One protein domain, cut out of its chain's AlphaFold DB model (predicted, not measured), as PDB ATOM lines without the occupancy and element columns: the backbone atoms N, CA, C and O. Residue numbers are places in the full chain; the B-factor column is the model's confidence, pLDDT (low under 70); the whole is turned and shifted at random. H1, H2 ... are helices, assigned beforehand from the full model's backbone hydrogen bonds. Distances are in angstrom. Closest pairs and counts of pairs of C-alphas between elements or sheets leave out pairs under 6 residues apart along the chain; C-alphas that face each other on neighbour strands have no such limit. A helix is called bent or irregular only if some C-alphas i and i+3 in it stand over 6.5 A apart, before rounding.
ATOM      1  N   ASN A 183     -27.387  26.183  29.966       67.81
ATOM      2  CA  ASN A 183     -25.990  25.766  29.923       67.81
ATOM      3  C   ASN A 183     -25.807  24.428  29.233       67.81
ATOM      4  O   ASN A 183     -24.893  24.264  28.429       67.81
ATOM      5  N   LEU A 184     -26.711  23.495  29.509       67.88
ATOM      6  CA  LEU A 184     -26.652  22.158  28.947       67.88
ATOM      7  C   LEU A 184     -26.870  22.189  27.435       67.88
ATOM      8  O   LEU A 184     -26.218  21.453  26.697       67.88
ATOM      9  N   VAL A 185     -27.696  23.110  26.944       73.19
ATOM     10  CA  VAL A 185     -27.985  23.179  25.509       73.19
ATOM     11  C   VAL A 185     -26.833  23.771  24.715       73.19
ATOM     12  O   VAL A 185     -26.572  23.332  23.599       73.19
ATOM     13  N   VAL A 186     -26.074  24.705  25.291       77.62
ATOM     14  CA  VAL A 186     -24.875  25.226  24.620       77.62
ATOM     15  C   VAL A 186     -23.861  24.102  24.373       77.62
ATOM     16  O   VAL A 186     -23.287  24.034  23.286       77.62
ATOM     17  N   THR A 187     -23.720  23.158  25.313       82.94
ATOM     18  CA  THR A 187     -22.770  22.034  25.196       82.94
ATOM     19  C   THR A 187     -23.105  21.029  24.091       82.94
ATOM     20  O   THR A 187     -22.223  20.280  23.672       82.94
ATOM     21  N   ILE A 188     -24.329  21.036  23.546       86.19
ATOM     22  CA  ILE A 188     -24.735  20.068  22.517       86.19
ATOM     23  C   ILE A 188     -23.909  20.205  21.232       86.19
ATOM     24  O   ILE A 188     -23.570  19.205  20.603       86.19
ATOM     25  N   HIS A 189     -23.514  21.430  20.878       86.62
ATOM     26  CA  HIS A 189     -22.679  21.709  19.708       86.62
ATOM     27  C   HIS A 189     -21.294  21.090  19.867       86.62
ATOM     28  O   HIS A 189     -20.766  20.495  18.933       86.62
ATOM     29  N   LEU A 190     -20.732  21.183  21.074       88.31
ATOM     30  CA  LEU A 190     -19.437  20.604  21.393       88.31
ATOM     31  C   LEU A 190     -19.472  19.073  21.303       88.31
ATOM     32  O   LEU A 190     -18.557  18.477  20.734       88.31
ATOM     33  N   ILE A 191     -20.553  18.456  21.799       90.44
ATOM     34  CA  ILE A 191     -20.782  17.009  21.701       90.44
ATOM     35  C   ILE A 191     -20.801  16.588  20.227       90.44
ATOM     36  O   ILE A 191     -20.015  15.727  19.831       90.44
ATOM     37  N   TRP A 192     -21.644  17.229  19.411       91.00
ATOM     38  CA  TRP A 192     -21.811  16.904  17.991       91.00
ATOM     39  C   TRP A 192     -20.529  17.059  17.184       91.00
ATOM     40  O   TRP A 192     -20.143  16.140  16.464       91.00
ATOM     41  N   VAL A 193     -19.851  18.200  17.317       90.31
ATOM     42  CA  VAL A 193     -18.613  18.447  16.573       90.31
ATOM     43  C   VAL A 193     -17.529  17.454  16.998       90.31
ATOM     44  O   VAL A 193     -16.808  16.959  16.140       90.31
ATOM     45  N   GLY A 194     -17.443  17.093  18.283       90.88
ATOM     46  CA  GLY A 194     -16.459  16.103  18.731       90.88
ATOM     47  C   GLY A 194     -16.746  14.689  18.215       90.88
ATOM     48  O   GLY A 194     -15.812  13.994  17.825       90.88
ATOM     49  N   TRP A 195     -18.020  14.287  18.102       93.50
ATOM     50  CA  TRP A 195     -18.391  13.026  17.442       93.50
ATOM     51  C   TRP A 195     -18.072  13.034  15.947       93.50
ATOM     52  O   TRP A 195     -17.615  12.024  15.420       93.50
ATOM     53  N   LEU A 196     -18.279  14.163  15.269       92.62
ATOM     54  CA  LEU A 196     -17.969  14.315  13.849       92.62
ATOM     55  C   LEU A 196     -16.453  14.231  13.591       92.62
ATOM     56  O   LEU A 196     -16.032  13.512  12.688       92.62
ATOM     57  N   VAL A 197     -15.632  14.884  14.426       90.25
ATOM     58  CA  VAL A 197     -14.163  14.745  14.392       90.25
ATOM     59  C   VAL A 197     -13.750  13.292  14.604       90.25
ATOM     60  O   VAL A 197     -13.025  12.737  13.777       90.25
ATOM     61  N   ALA A 198     -14.275  12.651  15.652       88.94
ATOM     62  CA  ALA A 198     -13.968  11.261  15.964       88.94
ATOM     63  C   ALA A 198     -14.367  10.305  14.827       88.94
ATOM     64  O   ALA A 198     -13.626   9.378  14.520       88.94
ATOM     65  N   ALA A 199     -15.507  10.539  14.170       90.50
ATOM     66  CA  ALA A 199     -15.962   9.726  13.046       90.50
ATOM     67  C   ALA A 199     -15.053   9.871  11.814       90.50
ATOM     68  O   ALA A 199     -14.727   8.866  11.185       90.50
ATOM     69  N   CYS A 200     -14.616  11.092  11.481       90.44
ATOM     70  CA  CYS A 200     -13.684  11.326  10.374       90.44
ATOM     71  C   CYS A 200     -12.319  10.670  10.624       90.44
ATOM     72  O   CYS A 200     -11.746  10.068   9.716       90.44
ATOM     73  N   GLU A 201     -11.807  10.746  11.851       86.88
ATOM     74  CA  GLU A 201     -10.532  10.118  12.207       86.88
ATOM     75  C   GLU A 201     -10.634   8.594  12.283       86.88
ATOM     76  O   GLU A 201      -9.759   7.894  11.772       86.88
ATOM     77  N   LEU A 202     -11.737   8.065  12.824       86.25
ATOM     78  CA  LEU A 202     -12.015   6.632  12.816       86.25
ATOM     79  C   LEU A 202     -12.113   6.103  11.380       86.25
ATOM     80  O   LEU A 202     -11.528   5.067  11.075       86.25
ATOM     81  N   TYR A 203     -12.784   6.830  10.482       89.31
ATOM     82  CA  TYR A 203     -12.860   6.472   9.067       89.31
ATOM     83  C   TYR A 203     -11.466   6.385   8.432       89.31
ATOM     84  O   TYR A 203     -11.140   5.371   7.814       89.31
ATOM     85  N   ASN A 204     -10.614   7.389   8.666       88.06
ATOM     86  CA  ASN A 204      -9.231   7.379   8.186       88.06
ATOM     87  C   ASN A 204      -8.404   6.217   8.760       88.06
ATOM     88  O   ASN A 204      -7.534   5.700   8.066       88.06
ATOM     89  N   SER A 205      -8.675   5.793  10.000       85.12
ATOM     90  CA  SER A 205      -7.983   4.657  10.626       85.12
ATOM     91  C   SER A 205      -8.410   3.293  10.075       85.12
ATOM     92  O   SER A 205      -7.613   2.362  10.064       85.12
ATOM     93  N   VAL A 206      -9.662   3.165   9.619       89.12
ATOM     94  CA  VAL A 206     -10.227   1.899   9.125       89.12
ATOM     95  C   VAL A 206      -9.974   1.716   7.628       89.12
ATOM     96  O   VAL A 206      -9.748   0.596   7.173       89.12
ATOM     97  N   PHE A 207     -10.009   2.799   6.847       88.75
ATOM     98  CA  PHE A 207      -9.891   2.754   5.390       88.75
ATOM     99  C   PHE A 207      -8.570   3.369   4.918       88.75
ATOM    100  O   PHE A 207      -8.533   4.495   4.426       88.75
ATOM    101  N   GLU A 208      -7.486   2.591   4.990       82.69
ATOM    102  CA  GLU A 208      -6.134   3.027   4.588       82.69
ATOM    103  C   GLU A 208      -6.060   3.579   3.150       82.69
ATOM    104  O   GLU A 208      -5.255   4.463   2.865       82.69
ATOM    105  N   ASN A 209      -6.932   3.105   2.251       77.81
ATOM    106  CA  ASN A 209      -6.948   3.485   0.834       77.81
ATOM    107  C   ASN A 209      -7.805   4.725   0.512       77.81
ATOM    108  O   ASN A 209      -7.731   5.239  -0.603       77.81
ATOM    109  N   ALA A 210      -8.630   5.197   1.450       76.12
ATOM    110  CA  ALA A 210      -9.538   6.329   1.258       76.12
ATOM    111  C   ALA A 210      -9.292   7.375   2.348       76.12
ATOM    112  O   ALA A 210     -10.150   7.649   3.183       76.12
ATOM    113  N   GLN A 211      -8.087   7.943   2.359       78.69
ATOM    114  CA  GLN A 211      -7.736   8.968   3.331       78.69
ATOM    115  C   GLN A 211      -8.489  10.260   3.009       78.69
ATOM    116  O   GLN A 211      -8.264  10.895   1.975       78.69
ATOM    117  N   ILE A 212      -9.379  10.671   3.914       82.44
ATOM    118  CA  ILE A 212      -9.876  12.044   3.944       82.44
ATOM    119  C   ILE A 212      -8.647  12.943   4.065       82.44
ATOM    120  O   ILE A 212      -7.786  12.698   4.915       82.44
ATOM    121  N   ALA A 213      -8.568  13.960   3.205       85.69
ATOM    122  CA  ALA A 213      -7.426  14.860   3.142       85.69
ATOM    123  C   ALA A 213      -7.061  15.371   4.541       85.69
ATOM    124  O   ALA A 213      -7.904  15.927   5.244       85.69
ATOM    125  N   GLU A 214      -5.795  15.216   4.923       84.50
ATOM    126  CA  GLU A 214      -5.283  15.571   6.251       84.50
ATOM    127  C   GLU A 214      -5.583  17.034   6.632       84.50
ATOM    128  O   GLU A 214      -5.797  17.371   7.796       84.50
ATOM    129  N   SER A 215      -5.670  17.910   5.627       84.69
ATOM    130  CA  SER A 215      -6.080  19.306   5.782       84.69
ATOM    131  C   SER A 215      -7.494  19.462   6.348       84.69
ATOM    132  O   SER A 215      -7.717  20.346   7.177       84.69
ATOM    133  N   ILE A 216      -8.438  18.609   5.940       87.06
ATOM    134  CA  ILE A 216      -9.824  18.623   6.421       87.06
ATOM    135  C   ILE A 216      -9.852  18.188   7.880       87.06
ATOM    136  O   ILE A 216     -10.444  18.879   8.704       87.06
ATOM    137  N   THR A 217      -9.168  17.094   8.212       84.62
ATOM    138  CA  THR A 217      -9.116  16.552   9.575       84.62
ATOM    139  C   THR A 217      -8.515  17.566  10.543       84.62
ATOM    140  O   THR A 217      -9.132  17.901  11.553       84.62
ATOM    141  N   ARG A 218      -7.376  18.174  10.176       83.44
ATOM    142  CA  ARG A 218      -6.765  19.262  10.955       83.44
ATOM    143  C   ARG A 218      -7.710  20.456  11.095       83.44
ATOM    144  O   ARG A 218      -7.853  20.996  12.189       83.44
ATOM    145  N   GLY A 219      -8.378  20.862  10.014       85.25
ATOM    146  CA  GLY A 219      -9.361  21.947  10.049       85.25
ATOM    147  C   GLY A 219     -10.528  21.666  11.002       85.25
ATOM    148  O   GLY A 219     -10.966  22.560  11.724       85.25
ATOM    149  N   LEU A 220     -10.986  20.417  11.056       86.81
ATOM    150  CA  LEU A 220     -12.088  19.974  11.903       86.81
ATOM    151  C   LEU A 220     -11.715  19.971  13.391       86.81
ATOM    152  O   LEU A 220     -12.509  20.413  14.219       86.81
ATOM    153  N   VAL A 221     -10.489  19.557  13.726       84.75
ATOM    154  CA  VAL A 221      -9.943  19.639  15.093       84.75
ATOM    155  C   VAL A 221      -9.846  21.095  15.555       84.75
ATOM    156  O   VAL A 221     -10.273  21.430  16.662       84.75
ATOM    157  N   TRP A 222      -9.357  21.994  14.695       84.19
ATOM    158  CA  TRP A 222      -9.327  23.432  14.986       84.19
ATOM    159  C   TRP A 222     -10.726  24.018  15.175       84.19
ATOM    160  O   TRP A 222     -10.950  24.814  16.090       84.19
ATOM    161  N   PHE A 223     -11.679  23.604  14.340       86.12
ATOM    162  CA  PHE A 223     -13.070  24.010  14.475       86.12
ATOM    163  C   PHE A 223     -13.684  23.514  15.792       86.12
ATOM    164  O   PHE A 223     -14.354  24.281  16.483       86.12
ATOM    165  N   TRP A 224     -13.401  22.274  16.200       88.81
ATOM    166  CA  TRP A 224     -13.827  21.740  17.493       88.81
ATOM    167  C   TRP A 224     -13.243  22.526  18.674       88.81
ATOM    168  O   TRP A 224     -13.991  22.918  19.569       88.81
ATOM    169  N   LEU A 225     -11.940  22.834  18.653       83.19
ATOM    170  CA  LEU A 225     -11.291  23.673  19.672       83.19
ATOM    171  C   LEU A 225     -11.918  25.069  19.752       83.19
ATOM    172  O   LEU A 225     -12.130  25.602  20.843       83.19
ATOM    173  N   PHE A 226     -12.250  25.656  18.603       84.56
ATOM    174  CA  PHE A 226     -12.957  26.929  18.547       84.56
ATOM    175  C   PHE A 226     -14.340  26.836  19.210       84.56
ATOM    176  O   PHE A 226     -14.664  27.661  20.067       84.56
ATOM    177  N   VAL A 227     -15.132  25.807  18.887       84.62
ATOM    178  CA  VAL A 227     -16.449  25.566  19.504       84.62
ATOM    179  C   VAL A 227     -16.325  25.330  21.010       84.62
ATOM    180  O   VAL A 227     -17.136  25.855  21.777       84.62
ATOM    181  N   LEU A 228     -15.297  24.608  21.460       84.31
ATOM    182  CA  LEU A 228     -14.997  24.398  22.877       84.31
ATOM    183  C   LEU A 228     -14.742  25.729  23.589       84.31
ATOM    184  O   LEU A 228     -15.356  26.002  24.620       84.31
ATOM    185  N   CYS A 229     -13.902  26.588  23.012       81.75
ATOM    186  CA  CYS A 229     -13.598  27.903  23.568       81.75
ATOM    187  C   CYS A 229     -14.854  28.787  23.657       81.75
ATOM    188  O   CYS A 229     -15.152  29.346  24.712       81.75
ATOM    189  N   VAL A 230     -15.654  28.843  22.586       80.25
ATOM    190  CA  VAL A 230     -16.926  29.586  22.566       80.25
ATOM    191  C   VAL A 230     -17.911  29.039  23.602       80.25
ATOM    192  O   VAL A 230     -18.581  29.819  24.277       80.25
ATOM    193  N   THR A 231     -17.973  27.718  23.777       81.25
ATOM    194  CA  THR A 231     -18.829  27.070  24.783       81.25
ATOM    195  C   THR A 231     -18.396  27.449  26.197       81.25
ATOM    196  O   THR A 231     -19.239  27.831  27.005       81.25
ATOM    197  N   ILE A 232     -17.091  27.429  26.495       78.81
ATOM    198  CA  ILE A 232     -16.554  27.864  27.795       78.81
ATOM    199  C   ILE A 232     -16.863  29.342  28.044       78.81
ATOM    200  O   ILE A 232     -17.287  29.690  29.142       78.81
ATOM    201  N   ILE A 233     -16.718  30.208  27.038       74.31
ATOM    202  CA  ILE A 233     -17.076  31.629  27.148       74.31
ATOM    203  C   ILE A 233     -18.574  31.778  27.428       74.31
ATOM    204  O   ILE A 233     -18.957  32.518  28.330       74.31
ATOM    205  N   ALA A 234     -19.433  31.060  26.703       74.12
ATOM    206  CA  ALA A 234     -20.880  31.125  26.875       74.12
ATOM    207  C   ALA A 234     -21.343  30.625  28.256       74.12
ATOM    208  O   ALA A 234     -22.236  31.234  28.851       74.12
ATOM    209  N   LEU A 235     -20.710  29.571  28.783       70.19
ATOM    210  CA  LEU A 235     -20.894  29.112  30.165       70.19
ATOM    211  C   LEU A 235     -20.346  30.146  31.164       70.19
ATOM    212  O   LEU A 235     -20.990  30.455  32.162       70.19
ATOM    213  N   GLY A 236     -19.200  30.752  30.850       66.25
ATOM    214  CA  GLY A 236     -18.559  31.827  31.605       66.25
ATOM    215  C   GLY A 236     -19.444  33.062  31.783       66.25
ATOM    216  O   GLY A 236     -19.490  33.632  32.867       66.25
ATOM    217  N   VAL A 237     -20.198  33.448  30.750       63.91
ATOM    218  CA  VAL A 237     -21.132  34.594  30.771       63.91
ATOM    219  C   VAL A 237     -22.259  34.411  31.797       63.91
ATOM    220  O   VAL A 237     -22.875  35.393  32.212       63.91
ATOM    221  N   GLN A 238     -22.547  33.175  32.220       58.41
ATOM    222  CA  GLN A 238     -23.552  32.916  33.253       58.41
ATOM    223  C   GLN A 238     -23.050  33.136  34.673       58.41
ATOM    224  O   GLN A 238     -23.854  33.453  35.552       58.41
ATOM    225  N   PHE A 239     -21.740  33.036  34.908       53.59
ATOM    226  CA  PHE A 239     -21.168  33.614  36.114       53.59
ATOM    227  C   PHE A 239     -21.402  35.118  35.991       53.59
ATOM    228  O   PHE A 239     -20.927  35.732  35.038       53.59
ATOM    229  N   GLY A 240     -22.244  35.673  36.875       55.66
ATOM    230  CA  GLY A 240     -22.886  36.980  36.691       55.66
ATOM    231  C   GLY A 240     -21.945  38.053  36.141       55.66
ATOM    232  O   GLY A 240     -20.761  38.012  36.438       55.66
ATOM    233  N   ARG A 241     -22.465  39.015  35.358       58.38
ATOM    234  CA  ARG A 241     -21.706  40.009  34.549       58.38
ATOM    235  C   ARG A 241     -20.326  40.399  35.103       58.38
ATOM    236  O   ARG A 241     -19.360  40.428  34.351       58.38
ATOM    237  N   VAL A 242     -20.229  40.663  36.405       63.09
ATOM    238  CA  VAL A 242     -18.982  40.986  37.117       63.09
ATOM    239  C   VAL A 242     -17.932  39.863  37.054       63.09
ATOM    240  O   VAL A 242     -16.789  40.133  36.706       63.09
ATOM    241  N   ALA A 243     -18.297  38.612  37.333       60.47
ATOM    242  CA  ALA A 243     -17.403  37.455  37.274       60.47
ATOM    243  C   ALA A 243     -16.932  37.157  35.842       60.47
ATOM    244  O   ALA A 243     -15.769  36.812  35.646       60.47
ATOM    245  N   PHE A 244     -17.782  37.371  34.833       63.12
ATOM    246  CA  PHE A 244     -17.380  37.265  33.428       63.12
ATOM    247  C   PHE A 244     -16.310  38.299  33.039       63.12
ATOM    248  O   PHE A 244     -15.299  37.947  32.424       63.12
ATOM    249  N   PHE A 245     -16.497  39.570  33.419       63.69
ATOM    250  CA  PHE A 245     -15.484  40.608  33.200       63.69
ATOM    251  C   PHE A 245     -14.222  40.362  34.023       63.69
ATOM    252  O   PHE A 245     -13.134  40.667  33.548       63.69
ATOM    253  N   PHE A 246     -14.344  39.771  35.212       66.31
ATOM    254  CA  PHE A 246     -13.195  39.398  36.030       66.31
ATOM    255  C   PHE A 246     -12.391  38.262  35.392       66.31
ATOM    256  O   PHE A 246     -11.175  38.361  35.294       66.31
ATOM    257  N   LEU A 247     -13.056  37.220  34.883       68.25
ATOM    258  CA  LEU A 247     -12.406  36.109  34.186       68.25
ATOM    259  C   LEU A 247     -11.757  36.580  32.879       68.25
ATOM    260  O   LEU A 247     -10.603  36.263  32.605       68.25
ATOM    261  N   THR A 248     -12.475  37.380  32.090       69.25
ATOM    262  CA  THR A 248     -11.955  37.944  30.837       69.25
ATOM    263  C   THR A 248     -10.807  38.909  31.116       69.25
ATOM    264  O   THR A 248      -9.775  38.843  30.459       69.25
ATOM    265  N   GLY A 249     -10.951  39.764  32.129       68.62
ATOM    266  CA  GLY A 249      -9.905  40.656  32.612       68.62
ATOM    267  C   GLY A 249      -8.676  39.887  33.081       68.62
ATOM    268  O   GLY A 249      -7.573  40.288  32.741       68.62
ATOM    269  N   LEU A 250      -8.854  38.755  33.768       73.88
ATOM    270  CA  LEU A 250      -7.772  37.866  34.187       73.88
ATOM    271  C   LEU A 250      -7.066  37.248  32.981       73.88
ATOM    272  O   LEU A 250      -5.846  37.306  32.922       73.88
ATOM    273  N   VAL A 251      -7.803  36.732  31.992       76.31
ATOM    274  CA  VAL A 251      -7.219  36.202  30.747       76.31
ATOM    275  C   VAL A 251      -6.448  37.289  29.993       76.31
ATOM    276  O   VAL A 251      -5.328  37.048  29.550       76.31
ATOM    277  N   VAL A 252      -7.005  38.499  29.887       73.44
ATOM    278  CA  VAL A 252      -6.342  39.644  29.244       73.44
ATOM    279  C   VAL A 252      -5.108  40.079  30.029       73.44
ATOM    280  O   VAL A 252      -4.077  40.301  29.412       73.44
ATOM    281  N   MET A 253      -5.171  40.155  31.363       74.12
ATOM    282  CA  MET A 253      -4.023  40.436  32.236       74.12
ATOM    283  C   MET A 253      -2.930  39.385  32.082       74.12
ATOM    284  O   MET A 253      -1.759  39.735  32.047       74.12
ATOM    285  N   LEU A 254      -3.298  38.109  31.960       73.00
ATOM    286  CA  LEU A 254      -2.352  37.011  31.776       73.00
ATOM    287  C   LEU A 254      -1.678  37.115  30.401       73.00
ATOM    288  O   LEU A 254      -0.459  37.032  30.312       73.00
ATOM    289  N   LEU A 255      -2.445  37.409  29.345       74.31
ATOM    290  CA  LEU A 255      -1.913  37.668  28.003       74.31
ATOM    291  C   LEU A 255      -1.015  38.914  27.959       74.31
ATOM    292  O   LEU A 255       0.085  38.853  27.420       74.31
ATOM    293  N   MET A 256      -1.444  40.031  28.554       69.69
ATOM    294  CA  MET A 256      -0.642  41.256  28.665       69.69
ATOM    295  C   MET A 256       0.612  41.033  29.506       69.69
ATOM    296  O   MET A 256       1.674  41.516  29.142       69.69
ATOM    297  N   GLY A 257       0.515  40.261  30.589       72.56
ATOM    298  CA  GLY A 257       1.648  39.875  31.422       72.56
ATOM    299  C   GLY A 257       2.682  39.072  30.639       72.56
ATOM    300  O   GLY A 257       3.868  39.363  30.745       72.56
ATOM    301  N   VAL A 258       2.245  38.137  29.789       69.19
ATOM    302  CA  VAL A 258       3.133  37.394  28.879       69.19
ATOM    303  C   VAL A 258       3.801  38.328  27.864       69.19
ATOM    304  O   VAL A 258       5.007  38.228  27.658       69.19
ATOM    305  N   VAL A 259       3.058  39.274  27.280       66.12
ATOM    306  CA  VAL A 259       3.603  40.249  26.314       66.12
ATOM    307  C   VAL A 259       4.596  41.218  26.969       66.12
ATOM    308  O   VAL A 259       5.651  41.494  26.409       66.12
ATOM    309  N   ILE A 260       4.299  41.732  28.164       71.88
ATOM    310  CA  ILE A 260       5.205  42.631  28.900       71.88
ATOM    311  C   ILE A 260       6.455  41.873  29.347       71.88
ATOM    312  O   ILE A 260       7.559  42.405  29.258       71.88
ATOM    313  N   TRP A 261       6.305  40.622  29.787       65.69
ATOM    314  CA  TRP A 261       7.440  39.774  30.141       65.69
ATOM    315  C   TRP A 261       8.369  39.530  28.944       65.69
ATOM    316  O   TRP A 261       9.585  39.542  29.111       65.69
ATOM    317  N   GLU A 262       7.819  39.384  27.738       60.69
ATOM    318  CA  GLU A 262       8.590  39.287  26.492       60.69
ATOM    319  C   GLU A 262       9.307  40.597  26.120       60.69
ATOM    320  O   GLU A 262      10.376  40.568  25.523       60.69
ATOM    321  N   GLN A 263       8.754  41.758  26.480       69.50
ATOM    322  CA  GLN A 263       9.427  43.039  26.234       69.50
ATOM    323  C   GLN A 263      10.532  43.348  27.250       69.50
ATOM    324  O   GLN A 263      11.460  44.087  26.932       69.50
ATOM    325  N   VAL A 264      10.427  42.819  28.473       73.88
ATOM    326  CA  VAL A 264      11.373  43.093  29.568       73.88
ATOM    327  C   VAL A 264      12.493  42.056  29.636       73.88
ATOM    328  O   VAL A 264      13.619  42.395  29.994       73.88
ATOM    329  N   GLY A 265      12.217  40.799  29.292       55.06
ATOM    330  CA  GLY A 265      13.254  39.792  29.111       55.06
ATOM    331  C   GLY A 265      13.593  39.656  27.634       55.06
ATOM    332  O   GLY A 265      12.709  39.337  26.855       55.06
ATOM    333  N   GLU A 266      14.870  39.739  27.247       54.44
ATOM    334  CA  GLU A 266      15.374  39.299  25.921       54.44
ATOM    335  C   GLU A 266      15.176  37.784  25.662       54.44
ATOM    336  O   GLU A 266      15.839  37.158  24.836       54.44
ATOM    337  N   VAL A 267      14.271  37.150  26.400       57.34
ATOM    338  CA  VAL A 267      13.875  35.768  26.253       57.34
ATOM    339  C   VAL A 267      12.676  35.779  25.320       57.34
ATOM    340  O   VAL A 267      11.560  36.094  25.728       57.34
ATOM    341  N   ALA A 268      12.900  35.430  24.055       59.97
ATOM    342  CA  ALA A 268      11.812  35.124  23.140       59.97
ATOM    343  C   ALA A 268      11.043  33.935  23.730       59.97
ATOM    344  O   ALA A 268      11.510  32.808  23.629       59.97
ATOM    345  N   ILE A 269       9.917  34.177  24.408       59.81
ATOM    346  CA  ILE A 269       9.040  33.126  24.958       59.81
ATOM    347  C   ILE A 269       8.038  32.674  23.895       59.81
ATOM    348  O   ILE A 269       7.637  31.509  23.872       59.81
ATOM    349  N   PHE A 270       7.694  33.542  22.941       56.94
ATOM    350  CA  PHE A 270       6.876  33.133  21.808       56.94
ATOM    351  C   PHE A 270       7.590  32.160  20.884       56.94
ATOM    352  O   PHE A 270       6.921  31.308  20.321       56.94
ATOM    353  N   GLU A 271       8.913  32.202  20.763       67.31
ATOM    354  CA  GLU A 271       9.641  31.228  19.947       67.31
ATOM    355  C   GLU A 271       9.565  29.797  20.522       67.31
ATOM    356  O   GLU A 271       9.180  28.899  19.779       67.31
ATOM    357  N   PRO A 272       9.794  29.536  21.826       65.38
ATOM    358  CA  PRO A 272       9.558  28.241  22.437       65.38
ATOM    359  C   PRO A 272       8.075  27.913  22.563       65.38
ATOM    360  O   PRO A 272       7.783  26.735  22.482       65.38
ATOM    361  N   ILE A 273       7.138  28.868  22.689       56.41
ATOM    362  CA  ILE A 273       5.687  28.586  22.619       56.41
ATOM    363  C   ILE A 273       5.261  28.224  21.197       56.41
ATOM    364  O   ILE A 273       4.432  27.348  21.037       56.41
ATOM    365  N   ARG A 274       5.818  28.844  20.156       57.53
ATOM    366  CA  ARG A 274       5.534  28.557  18.742       57.53
ATOM    367  C   ARG A 274       6.240  27.288  18.288       57.53
ATOM    368  O   ARG A 274       5.666  26.524  17.524       57.53
ATOM    369  N   GLN A 275       7.433  27.016  18.811       65.44
ATOM    370  CA  GLN A 275       8.086  25.717  18.706       65.44
ATOM    371  C   GLN A 275       7.365  24.666  19.552       65.44
ATOM    372  O   GLN A 275       7.296  23.533  19.110       65.44
ATOM    373  N   LEU A 276       6.788  24.999  20.711       56.03
ATOM    374  CA  LEU A 276       5.935  24.097  21.492       56.03
ATOM    375  C   LEU A 276       4.618  23.861  20.775       56.03
ATOM    376  O   LEU A 276       4.239  22.722  20.683       56.03
ATOM    377  N   LEU A 277       3.949  24.862  20.212       50.94
ATOM    378  CA  LEU A 277       2.726  24.698  19.421       50.94
ATOM    379  C   LEU A 277       3.002  24.002  18.088       50.94
ATOM    380  O   LEU A 277       2.133  23.310  17.584       50.94
ATOM    381  N   GLY A 278       4.196  24.182  17.523       54.44
ATOM    382  CA  GLY A 278       4.662  23.458  16.344       54.44
ATOM    383  C   GLY A 278       5.150  22.037  16.650       54.44
ATOM    384  O   GLY A 278       5.219  21.229  15.734       54.44
ATOM    385  N   LYS A 279       5.489  21.734  17.915       53.16
ATOM    386  CA  LYS A 279       5.866  20.396  18.421       53.16
ATOM    387  C   LYS A 279       4.735  19.681  19.147       53.16
ATOM    388  O   LYS A 279       4.801  18.470  19.324       53.16
ATOM    389  N   ILE A 280       3.717  20.413  19.589       44.94
ATOM    390  CA  ILE A 280       2.398  19.888  19.871       44.94
ATOM    391  C   ILE A 280       1.910  19.537  18.480       44.94
ATOM    392  O   ILE A 280       1.279  20.338  17.792       44.94
ATOM    393  N   ASP A 281       2.275  18.335  18.045       44.16
ATOM    394  CA  ASP A 281       1.471  17.641  17.074       44.16
ATOM    395  C   ASP A 281       0.059  17.704  17.645       44.16
ATOM    396  O   ASP A 281      -0.302  16.999  18.587       44.16
ATOM    397  N   LEU A 282      -0.753  18.588  17.069       49.00
ATOM    398  CA  LEU A 282      -2.201  18.594  17.221       49.00
ATOM    399  C   LEU A 282      -2.810  17.314  16.620       49.00
ATOM    400  O   LEU A 282      -4.015  17.264  16.406       49.00
ATOM    401  N   GLY A 283      -2.025  16.241  16.471       49.12
ATOM    402  CA  GLY A 283      -2.430  14.892  16.846       49.12
ATOM    403  C   GLY A 283      -2.824  14.826  18.324       49.12
ATOM    404  O   GLY A 283      -2.350  13.975  19.076       49.12
ATOM    405  N   LEU A 284      -3.725  15.725  18.740       55.50
ATOM    406  CA  LEU A 284      -4.670  15.472  19.802       55.50
ATOM    407  C   LEU A 284      -5.291  14.146  19.384       55.50
ATOM    408  O   LEU A 284      -6.066  14.115  18.433       55.50
ATOM    409  N   GLY A 285      -4.813  13.045  19.968       62.25
ATOM    410  CA  GLY A 285      -5.231  11.725  19.526       62.25
ATOM    411  C   GLY A 285      -6.751  11.711  19.476       62.25
ATOM    412  O   GLY A 285      -7.387  12.263  20.376       62.25
ATOM    413  N   TRP A 286      -7.315  11.113  18.432       69.31
ATOM    414  CA  TRP A 286      -8.756  11.017  18.170       69.31
ATOM    415  C   TRP A 286      -9.616  10.686  19.397       69.31
ATOM    416  O   TRP A 286     -10.786  11.061  19.488       69.31
ATOM    417  N   GLY A 287      -9.012  10.048  20.400       74.56
ATOM    418  CA  GLY A 287      -9.595   9.836  21.714       74.56
ATOM    419  C   GLY A 287     -10.007  11.106  22.473       74.56
ATOM    420  O   GLY A 287     -10.989  11.040  23.198       74.56
ATOM    421  N   VAL A 288      -9.346  12.262  22.350       79.81
ATOM    422  CA  VAL A 288      -9.665  13.430  23.202       79.81
ATOM    423  C   VAL A 288     -11.023  14.054  22.858       79.81
ATOM    424  O   VAL A 288     -11.853  14.152  23.770       79.81
ATOM    425  N   PRO A 289     -11.322  14.436  21.597       82.88
ATOM    426  CA  PRO A 289     -12.647  14.946  21.246       82.88
ATOM    427  C   PRO A 289     -13.733  13.896  21.499       82.88
ATOM    428  O   PRO A 289     -14.804  14.230  22.001       82.88
ATOM    429  N   MET A 290     -13.425  12.620  21.238       83.50
ATOM    430  CA  MET A 290     -14.336  11.501  21.467       83.50
ATOM    431  C   MET A 290     -14.683  11.329  22.951       83.50
ATOM    432  O   MET A 290     -15.860  11.282  23.300       83.50
ATOM    433  N   VAL A 291     -13.686  11.260  23.838       78.12
ATOM    434  CA  VAL A 291     -13.883  11.079  25.284       78.12
ATOM    435  C   VAL A 291     -14.611  12.282  25.872       78.12
ATOM    436  O   VAL A 291     -15.547  12.097  26.646       78.12
ATOM    437  N   MET A 292     -14.259  13.507  25.470       81.38
ATOM    438  CA  MET A 292     -14.967  14.709  25.926       81.38
ATOM    439  C   MET A 292     -16.432  14.704  25.482       81.38
ATOM    440  O   MET A 292     -17.321  14.923  26.307       81.38
ATOM    441  N   SER A 293     -16.711  14.391  24.214       86.44
ATOM    442  CA  SER A 293     -18.084  14.268  23.712       86.44
ATOM    443  C   SER A 293     -18.857  13.123  24.361       86.44
ATOM    444  O   SER A 293     -20.056  13.266  24.597       86.44
ATOM    445  N   LEU A 294     -18.199  12.009  24.691       85.38
ATOM    446  CA  LEU A 294     -18.801  10.879  25.396       85.38
ATOM    447  C   LEU A 294     -19.176  11.265  26.832       85.38
ATOM    448  O   LEU A 294     -20.314  11.051  27.238       85.38
ATOM    449  N   VAL A 295     -18.257  11.872  27.588       78.31
ATOM    450  CA  VAL A 295     -18.500  12.303  28.976       78.31
ATOM    451  C   VAL A 295     -19.613  13.348  29.031       78.31
ATOM    452  O   VAL A 295     -20.541  13.221  29.834       78.31
ATOM    453  N   LEU A 296     -19.566  14.353  28.152       81.12
ATOM    454  CA  LEU A 296     -20.609  15.375  28.056       81.12
ATOM    455  C   LEU A 296     -21.943  14.778  27.592       81.12
ATOM    456  O   LEU A 296     -22.986  15.112  28.148       81.12
ATOM    457  N   GLY A 297     -21.917  13.856  26.627       82.25
ATOM    458  CA  GLY A 297     -23.098  13.155  26.129       82.25
ATOM    459  C   GLY A 297     -23.777  12.297  27.196       82.25
ATOM    460  O   GLY A 297     -24.989  12.399  27.374       82.25
ATOM    461  N   ILE A 298     -23.010  11.509  27.955       78.25
ATOM    462  CA  ILE A 298     -23.521  10.703  29.074       78.25
ATOM    463  C   ILE A 298     -24.088  11.612  30.167       78.25
ATOM    464  O   ILE A 298     -25.185  11.361  30.657       78.25
ATOM    465  N   SER A 299     -23.386  12.694  30.512       73.25
ATOM    466  CA  SER A 299     -23.862  13.657  31.515       73.25
ATOM    467  C   SER A 299     -25.186  14.305  31.093       73.25
ATOM    468  O   SER A 299     -26.115  14.401  31.896       73.25
ATOM    469  N   LEU A 300     -25.309  14.687  29.817       78.19
ATOM    470  CA  LEU A 300     -26.537  15.239  29.244       78.19
ATOM    471  C   LEU A 300     -27.669  14.207  29.234       78.19
ATOM    472  O   LEU A 300     -28.804  14.547  29.571       78.19
ATOM    473  N   LEU A 301     -27.373  12.948  28.901       80.44
ATOM    474  CA  LEU A 301     -28.344  11.856  28.926       80.44
ATOM    475  C   LEU A 301     -28.859  11.615  30.348       80.44
ATOM    476  O   LEU A 301     -30.071  11.587  30.541       80.44
ATOM    477  N   ILE A 302     -27.968  11.519  31.340       74.56
ATOM    478  CA  ILE A 302     -28.341  11.352  32.753       74.56
ATOM    479  C   ILE A 302     -29.201  12.528  33.215       74.56
ATOM    480  O   ILE A 302     -30.262  12.303  33.785       74.56
ATOM    481  N   SER A 303     -28.799  13.767  32.920       69.25
ATOM    482  CA  SER A 303     -29.578  14.956  33.288       69.25
ATOM    483  C   SER A 303     -30.962  14.965  32.637       69.25
ATOM    484  O   SER A 303     -31.944  15.315  33.283       69.25
ATOM    485  N   THR A 304     -31.060  14.551  31.371       73.62
ATOM    486  CA  THR A 304     -32.334  14.509  30.639       73.62
ATOM    487  C   THR A 304     -33.248  13.404  31.167       73.62
ATOM    488  O   THR A 304     -34.447  13.619  31.324       73.62
ATOM    489  N   VAL A 305     -32.704  12.219  31.460       76.38
ATOM    490  CA  VAL A 305     -33.461  11.111  32.063       76.38
ATOM    491  C   VAL A 305     -33.916  11.486  33.467       76.38
ATOM    492  O   VAL A 305     -35.072  11.254  33.805       76.38
ATOM    493  N   TRP A 306     -33.042  12.109  34.260       76.06
ATOM    494  CA  TRP A 306     -33.381  12.579  35.597       76.06
ATOM    495  C   TRP A 306     -34.501  13.615  35.559       76.06
ATOM    496  O   TRP A 306     -35.463  13.467  36.295       76.06
ATOM    497  N   GLN A 307     -34.435  14.597  34.655       68.75
ATOM    498  CA  GLN A 307     -35.522  15.561  34.446       68.75
ATOM    499  C   GLN A 307     -36.833  14.875  34.062       68.75
ATOM    500  O   GLN A 307     -37.872  15.198  34.614       68.75
ATOM    501  N   GLN A 308     -36.799  13.881  33.170       72.00
ATOM    502  CA  GLN A 308     -38.014  13.145  32.807       72.00
ATOM    503  C   GLN A 308     -38.583  12.321  33.966       72.00
ATOM    504  O   GLN A 308     -39.800  12.189  34.067       72.00
TER     505      GLN A 308
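This is residues 183 to 308 of the 414 residues of an uncharacterized protein of Planctomycetaceae bacterium (UniProt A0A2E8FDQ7). The model is a flat, open triangular frame: H2, H3 and H4 make three sides round an empty middle, and beside the H2 side H1 folds back along H2 in a helical hairpin, with H5 crossing H1. The printed part has 126 residues with five named helices, H1 to H5 in order, and no named strand; the class is all helix. It is loose, with a radius of gyration of the C-alphas of 18.6 A and spans of 51 by 45 by 17 A.

H1, residues 183 to 206, begins at C-alpha 183 (-25.990, 25.766, 29.923) and is 35.4 A long; it is neither bent nor irregular, but only just: C-alphas 186 and 189 are 6.4 A apart. H2, residues 214 to 236, measures 32.9 A, and H3, residues 241 to 264, 33.6 A. H4 holds residues 270 to 279, 13.2 A. H5, residues 287 to 308, measures 30.7 A and ends at C-alpha 308 (-38.014, 13.145, 32.807).

H1 and H2 touch at a shallow tilt of 16 degrees, opposite ways; their closest C-alphas, Val 193 and Trp 224, are 5.9 A apart. H1 and H5 touch at a steep tilt of 41 degrees, opposite ways, closest at the C-alphas of Ile 191 and Ser 293, 4.3 A. H3 is close to H2 but not clearly touching, closest at the C-alphas of Gly 236 and Phe 244, 5.9 A, at a steep tilt of 54 degrees. H4 is about perpendicular to H3, at 73 degrees, and apart from H1, H2 and H5. Each O i to N i+4 pair is within hydrogen-bond range in H2, H3, H4 and H5, against 16 of 20 in H1.

The C-alphas farthest apart, Glu 266 and Gln 308, are 59.8 A apart. The printed part has no cut and no long link. Residues 249 to 257, 263 to 268 and 271 to 281 stand free. The mean pLDDT of the printed part is 74.3, with 46 residues under 70, among them 236 to 249 and 265 to 286.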